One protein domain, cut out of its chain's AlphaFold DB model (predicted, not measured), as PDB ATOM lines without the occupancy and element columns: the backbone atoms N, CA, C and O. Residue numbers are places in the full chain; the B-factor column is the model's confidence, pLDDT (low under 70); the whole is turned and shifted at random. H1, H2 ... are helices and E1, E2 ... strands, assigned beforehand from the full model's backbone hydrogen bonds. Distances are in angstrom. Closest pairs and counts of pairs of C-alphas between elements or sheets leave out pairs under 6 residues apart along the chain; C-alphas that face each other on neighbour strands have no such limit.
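What this domain is: This is residues 10 to 47 and 140 to 151 of the 152 residues of an uncharacterized protein of Ectothiorhodospira mobilis (UniProt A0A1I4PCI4). A narrow ribbon of two parallel strands, E1 and E2, runs between two helices, with H1 to one side of it and H2 to the other, and both helices come closest to E2 rather than E1. It is a small, flat and loosely joined arrangement: each helix has few close C-alpha pairs with the ribbon, and residues 27 to 33, the far end of H1 and the beginning of the link after it, stick out. The printed part has 50 residues, with two named strands and two named helices in the order E1, H1, E2, H2, and its class is mixed, helices and strands. It is only just compact, close to loose, with a radius of gyration of the C-alphas of 11.6 A and spans of 34 by 26 by 12 A.

Where its parts are: Strand E2 is residues 38 to 43, 16.2 A from first to last C-alpha, and begins with C-alpha 38 at (178.365, 152.741, 162.287). Strand E1 is residues 10 to 14, 13.4 A long, from C-alpha 10 at (173.656, 150.680, 165.724). Helix H1 is residues 21 to 29, 12.3 A long. Helix H2 is residues 140 to 149, 14.3 A long, and ends with C-alpha 149 at (184.673, 150.794, 175.752).

How they stand to each other: E1 and E2 are parallel neighbours, with 23 degrees between their directions. C-alphas 12 and 41 face each other at 4.8 A. N 41 and O 11, at 2.8 A, and N 11 and O 39, at 2.9 A, are within hydrogen-bond range. E1, H1 and E2 form a strand-helix-strand unit, two parallel neighbour strands with a helix between them along the chain, and its crossover is right-handed. The closest C-alphas of H1 and E2 are those of Ala 21 and Val 42, 5.9 A apart. H1 and E1 are near each other, with 5 pairs of C-alphas within 10 A. The closest C-alphas of E2 and H2 are those of Arg 41 and Thr 140, 6.4 A apart. H2 and E1 are only just apart, their closest C-alphas at 8.4 A, and H1 and H2 are apart. In H1 and H2 every O i to N i+4 pair is within hydrogen-bond range.

The domain as a whole: The two C-alphas farthest apart are those of Arg 17 and Arg 151, 35.0 A. Residues 48 to 139 are not printed, and C-alphas 47 and 140 are 11.8 A apart across this cut. Of the links that are printed whole, E1 to H1, with 6 residues, and H1 to E2, with 8, are short; E2 to H2 is the link across the cut. The mean pLDDT of the printed part is 93.2, and residue 151 is under 70.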
ATOM      1  N   LEU A  10     173.904 152.106 165.889       93.94
ATOM      2  CA  LEU A  10     173.656 150.680 165.724       93.94
ATOM      3  C   LEU A  10     172.585 150.498 164.650       93.94
ATOM      4  O   LEU A  10     171.448 150.931 164.829       93.94
ATOM      5  N   LEU A  11     172.949 149.839 163.554       96.00
ATOM      6  CA  LEU A  11     171.991 149.309 162.591       96.00
ATOM      7  C   LEU A  11     171.893 147.808 162.841       96.00
ATOM      8  O   LEU A  11     172.889 147.095 162.717       96.00
ATOM      9  N   LEU A  12     170.703 147.345 163.211       97.38
ATOM     10  CA  LEU A  12     170.389 145.933 163.383       97.38
ATOM     11  C   LEU A  12     169.282 145.548 162.401       97.38
ATOM     12  O   LEU A  12     168.268 146.236 162.321       97.38
ATOM     13  N   THR A  13     169.493 144.468 161.658       98.12
ATOM     14  CA  THR A  13     168.534 143.941 160.679       98.12
ATOM     15  C   THR A  13     168.555 142.418 160.674       98.12
ATOM     16  O   THR A  13     169.522 141.804 161.129       98.12
ATOM     17  N   ASP A  14     167.514 141.819 160.116       98.06
ATOM     18  CA  ASP A  14     167.443 140.384 159.862       98.06
ATOM     19  C   ASP A  14     168.242 140.007 158.605       98.06
ATOM     20  O   ASP A  14     168.457 140.832 157.710       98.06
ATOM     21  N   LEU A  15     168.719 138.760 158.556       98.06
ATOM     22  CA  LEU A  15     169.309 138.161 157.358       98.06
ATOM     23  C   LEU A  15     168.227 137.691 156.370       98.06
ATOM     24  O   LEU A  15     168.479 137.599 155.166       98.06
ATOM     25  N   ASP A  16     167.038 137.372 156.882       95.75
ATOM     26  CA  ASP A  16     165.909 136.797 156.160       95.75
ATOM     27  C   ASP A  16     166.311 135.523 155.389       95.75
ATOM     28  O   ASP A  16     166.581 134.460 155.956       95.75
ATOM     29  N   ARG A  17     166.343 135.630 154.057       94.00
ATOM     30  CA  ARG A  17     166.669 134.552 153.113       94.00
ATOM     31  C   ARG A  17     168.008 134.765 152.412       94.00
ATOM     32  O   ARG A  17     168.311 134.057 151.454       94.00
ATOM     33  N   LYS A  18     168.780 135.772 152.822       95.56
ATOM     34  CA  LYS A  18     170.106 136.025 152.256       95.56
ATOM     35  C   LYS A  18     171.079 134.958 152.749       95.56
ATOM     36  O   LYS A  18     170.942 134.431 153.845       95.56
ATOM     37  N   GLU A  19     172.074 134.658 151.924       94.06
ATOM     38  CA  GLU A  19     173.020 133.569 152.184       94.06
ATOM     39  C   GLU A  19     173.837 133.793 153.465       94.06
ATOM     40  O   GLU A  19     173.983 132.886 154.281       94.06
ATOM     41  N   CYS A  20     174.371 135.003 153.658       95.94
ATOM     42  CA  CYS A  20     175.143 135.337 154.847       95.94
ATOM     43  C   CYS A  20     175.180 136.847 155.127       95.94
ATOM     44  O   CYS A  20     174.936 137.683 154.253       95.94
ATOM     45  N   ALA A  21     175.517 137.195 156.372       96.31
ATOM     46  CA  ALA A  21     175.567 138.579 156.836       96.31
ATOM     47  C   ALA A  21     176.553 139.473 156.051       96.31
ATOM     48  O   ALA A  21     176.160 140.587 155.705       96.31
ATOM     49  N   PRO A  22     177.791 139.038 155.714       95.75
ATOM     50  CA  PRO A  22     178.695 139.847 154.893       95.75
ATOM     51  C   PRO A  22     178.112 140.222 153.527       95.75
ATOM     52  O   PRO A  22     178.257 141.369 153.112       95.75
ATOM     53  N   SER A  23     177.414 139.296 152.861       95.88
ATOM     54  CA  SER A  23     176.780 139.563 151.564       95.88
ATOM     55  C   SER A  23     175.667 140.605 151.677       95.88
ATOM     56  O   SER A  23     175.627 141.530 150.871       95.88
ATOM     57  N   LEU A  24     174.812 140.516 152.706       97.12
ATOM     58  CA  LEU A  24     173.767 141.516 152.962       97.12
ATOM     59  C   LEU A  24     174.362 142.907 153.238       97.12
ATOM     60  O   LEU A  24     173.902 143.907 152.691       97.12
ATOM     61  N   ILE A  25     175.411 142.971 154.061       96.19
ATOM     62  CA  ILE A  25     176.102 144.228 154.371       96.19
ATOM     63  C   ILE A  25     176.726 144.822 153.101       96.19
ATOM     64  O   ILE A  25     176.575 146.017 152.851       96.19
ATOM     65  N   GLY A  26     177.393 144.000 152.287       95.62
ATOM     66  CA  GLY A  26     177.981 144.424 151.015       95.62
ATOM     67  C   GLY A  26     176.937 144.928 150.017       95.62
ATOM     68  O   GLY A  26     177.162 145.936 149.358       95.62
ATOM     69  N   GLU A  27     175.767 144.290 149.950       95.56
ATOM     70  CA  GLU A  27     174.642 144.739 149.122       95.56
ATOM     71  C   GLU A  27     174.127 146.121 149.551       95.56
ATOM     72  O   GLU A  27     173.891 146.978 148.702       95.56
ATOM     73  N   TRP A  28     173.992 146.364 150.858       95.75
ATOM     74  CA  TRP A  28     173.470 147.633 151.380       95.75
ATOM     75  C   TRP A  28     174.481 148.779 151.290       95.75
ATOM     76  O   TRP A  28     174.092 149.921 151.044       95.75
ATOM     77  N   LEU A  29     175.771 148.496 151.489       94.38
ATOM     78  CA  LEU A  29     176.837 149.495 151.361       94.38
ATOM     79  C   LEU A  29     177.243 149.745 149.900       94.38
ATOM     80  O   LEU A  29     177.742 150.823 149.567       94.38
ATOM     81  N   GLY A  30     177.051 148.763 149.017       93.81
ATOM     82  CA  GLY A  30     177.531 148.807 147.643       93.81
ATOM     83  C   GLY A  30     179.053 148.972 147.593       93.81
ATOM     84  O   GLY A  30     179.800 148.163 148.132       93.81
ATOM     85  N   GLN A  31     179.520 150.040 146.944       91.56
ATOM     86  CA  GLN A  31     180.952 150.369 146.853       91.56
ATOM     87  C   GLN A  31     181.457 151.248 148.009       91.56
ATOM     88  O   GLN A  31     182.624 151.639 148.022       91.56
ATOM     89  N   GLN A  32     180.593 151.614 148.958       91.00
ATOM     90  CA  GLN A  32     180.966 152.497 150.059       91.00
ATOM     91  C   GLN A  32     181.667 151.712 151.171       91.00
ATOM     92  O   GLN A  32     181.269 150.601 151.521       91.00
ATOM     93  N   ALA A  33     182.697 152.312 151.768       89.81
ATOM     94  CA  ALA A  33     183.267 151.797 153.005       89.81
ATOM     95  C   ALA A  33     182.266 151.956 154.163       89.81
ATOM     96  O   ALA A  33     181.445 152.877 154.161       89.81
ATOM     97  N   MET A  34     182.361 151.079 155.168       91.00
ATOM     98  CA  MET A  34     181.589 151.211 156.405       91.00
ATOM     99  C   MET A  34     181.923 152.559 157.069       91.00
ATOM    100  O   MET A  34     183.094 152.784 157.376       91.00
ATOM    101  N   PRO A  35     180.943 153.452 157.296       89.38
ATOM    102  CA  PRO A  35     181.192 154.722 157.965       89.38
ATOM    103  C   PRO A  35     181.727 154.536 159.386       89.38
ATOM    104  O   PRO A  35     181.251 153.674 160.131       89.38
ATOM    105  N   ASP A  36     182.650 155.405 159.795       85.19
ATOM    106  CA  ASP A  36     183.130 155.443 161.173       85.19
ATOM    107  C   ASP A  36     181.967 155.675 162.148       85.19
ATOM    108  O   ASP A  36     181.102 156.529 161.943       85.19
ATOM    109  N   GLY A  37     181.935 154.890 163.225       84.44
ATOM    110  CA  GLY A  37     180.868 154.947 164.225       84.44
ATOM    111  C   GLY A  37     179.569 154.228 163.839       84.44
ATOM    112  O   GLY A  37     178.678 154.159 164.687       84.44
ATOM    113  N   LEU A  38     179.456 153.654 162.632       90.88
ATOM    114  CA  LEU A  38     178.365 152.741 162.287       90.88
ATOM    115  C   LEU A  38     178.720 151.307 162.693       90.88
ATOM    116  O   LEU A  38     179.677 150.714 162.197       90.88
ATOM    117  N   LEU A  39     177.899 150.719 163.559       94.12
ATOM    118  CA  LEU A  39     177.931 149.299 163.867       94.12
ATOM    119  C   LEU A  39     176.770 148.601 163.151       94.12
ATOM    120  O   LEU A  39     175.637 148.631 163.621       94.12
ATOM    121  N   PHE A  40     177.062 147.965 162.017       96.56
ATOM    122  CA  PHE A  40     176.089 147.174 161.258       96.56
ATOM    123  C   PHE A  40     176.093 145.726 161.760       96.56
ATOM    124  O   PHE A  40     177.100 145.019 161.651       96.56
ATOM    125  N   ARG A  41     174.968 145.276 162.317       97.44
ATOM    126  CA  ARG A  41     174.755 143.918 162.825       97.44
ATOM    127  C   ARG A  41     173.583 143.255 162.116       97.44
ATOM    128  O   ARG A  41     172.611 143.908 161.757       97.44
ATOM    129  N   VAL A  42     173.699 141.944 161.939       98.38
ATOM    130  CA  VAL A  42     172.699 141.121 161.261       98.38
ATOM    131  C   VAL A  42     172.349 139.943 162.166       98.38
ATOM    132  O   VAL A  42     173.263 139.235 162.601       98.38
ATOM    133  N   ALA A  43     171.062 139.758 162.454       98.38
ATOM    134  CA  ALA A  43     170.536 138.580 163.136       98.38
ATOM    135  C   ALA A  43     170.380 137.426 162.136       98.38
ATOM    136  O   ALA A  43     169.872 137.616 161.034       98.38
ATOM    137  N   VAL A  44     170.840 136.230 162.502       97.94
ATOM    138  CA  VAL A  44     170.758 135.036 161.646       97.94
ATOM    139  C   VAL A  44     169.645 134.114 162.154       97.94
ATOM    140  O   VAL A  44     169.702 133.680 163.294       97.94
ATOM    141  N   ARG A  45     168.632 133.734 161.370       95.38
ATOM    142  CA  ARG A  45     168.136 134.364 160.128       95.38
ATOM    143  C   ARG A  45     167.240 135.574 160.394       95.38
ATOM    144  O   ARG A  45     167.232 136.502 159.598       95.38
ATOM    145  N   GLU A  46     166.554 135.581 161.528       98.56
ATOM    146  CA  GLU A  46     165.688 136.666 161.992       98.56
ATOM    147  C   GLU A  46     165.899 136.874 163.494       98.56
ATOM    148  O   GLU A  46     166.354 135.962 164.192       98.56
ATOM    149  N   ILE A  47     165.527 138.040 164.019       98.00
ATOM    150  CA  ILE A  47     165.659 138.369 165.441       98.00
ATOM    151  C   ILE A  47     164.874 137.422 166.358       98.00
ATOM    152  O   ILE A  47     165.272 137.193 167.500       98.00
ATOM    153  N   THR A 140     177.306 140.186 168.311       97.75
ATOM    154  CA  THR A 140     176.677 141.509 168.424       97.75
ATOM    155  C   THR A 140     176.910 142.111 169.804       97.75
ATOM    156  O   THR A 140     177.433 143.223 169.881       97.75
ATOM    157  N   ARG A 141     176.645 141.355 170.876       96.88
ATOM    158  CA  ARG A 141     176.928 141.750 172.265       96.88
ATOM    159  C   ARG A 141     178.386 142.176 172.434       96.88
ATOM    160  O   ARG A 141     178.649 143.262 172.946       96.88
ATOM    161  N   ARG A 142     179.331 141.370 171.931       97.00
ATOM    162  CA  ARG A 142     180.766 141.688 171.985       97.00
ATOM    163  C   ARG A 142     181.090 143.016 171.295       97.00
ATOM    164  O   ARG A 142     181.735 143.872 171.890       97.00
ATOM    165  N   ARG A 143     180.608 143.219 170.064       95.19
ATOM    166  CA  ARG A 143     180.886 144.447 169.296       95.19
ATOM    167  C   ARG A 143     180.262 145.701 169.907       95.19
ATOM    168  O   ARG A 143     180.864 146.766 169.813       95.19
ATOM    169  N   ILE A 144     179.088 145.585 170.527       94.12
ATOM    170  CA  ILE A 144     178.474 146.693 171.269       94.12
ATOM    171  C   ILE A 144     179.340 147.054 172.486       94.12
ATOM    172  O   ILE A 144     179.617 148.232 172.701       94.12
ATOM    173  N   GLY A 145     179.831 146.058 173.232       92.69
ATOM    174  CA  GLY A 145     180.735 146.278 174.368       92.69
ATOM    175  C   GLY A 145     182.060 146.945 173.976       92.69
ATOM    176  O   GLY A 145     182.504 147.880 174.642       92.69
ATOM    177  N   GLU A 146     182.664 146.522 172.863       91.81
ATOM    178  CA  GLU A 146     183.873 147.148 172.307       91.81
ATOM    179  C   GLU A 146     183.626 148.611 171.901       91.81
ATOM    180  O   GLU A 146     184.439 149.480 172.209       91.81
ATOM    181  N   LEU A 147     182.486 148.906 171.261       87.00
ATOM    182  CA  LEU A 147     182.115 150.268 170.864       87.00
ATOM    183  C   LEU A 147     181.883 151.187 172.070       87.00
ATOM    184  O   LEU A 147     182.243 152.362 172.016       87.00
ATOM    185  N   ALA A 148     181.291 150.657 173.143       85.38
ATOM    186  CA  ALA A 148     181.106 151.384 174.395       85.38
ATOM    187  C   ALA A 148     182.448 151.661 175.095       85.38
ATOM    188  O   ALA A 148     182.659 152.759 175.595       85.38
ATOM    189  N   SER A 149     183.369 150.691 175.079       83.12
ATOM    190  CA  SER A 149     184.673 150.794 175.752       83.12
ATOM    191  C   SER A 149     185.666 151.693 175.015       83.12
ATOM    192  O   SER A 149     186.449 152.382 175.651       83.12
ATOM    193  N   ALA A 150     185.625 151.734 173.679       74.38
ATOM    194  CA  ALA A 150     186.500 152.578 172.856       74.38
ATOM    195  C   ALA A 150     186.220 154.091 172.982       74.38
ATOM    196  O   ALA A 150     186.844 154.895 172.290       74.38
ATOM    197  N   ARG A 151     185.240 154.476 173.806       64.12
ATOM    198  CA  ARG A 151     184.822 155.864 174.042       64.12
ATOM    199  C   ARG A 151     184.988 156.315 175.498       64.12
ATOM    200  O   ARG A 151     184.604 157.444 175.798       64.12
TER     201      ARG A 151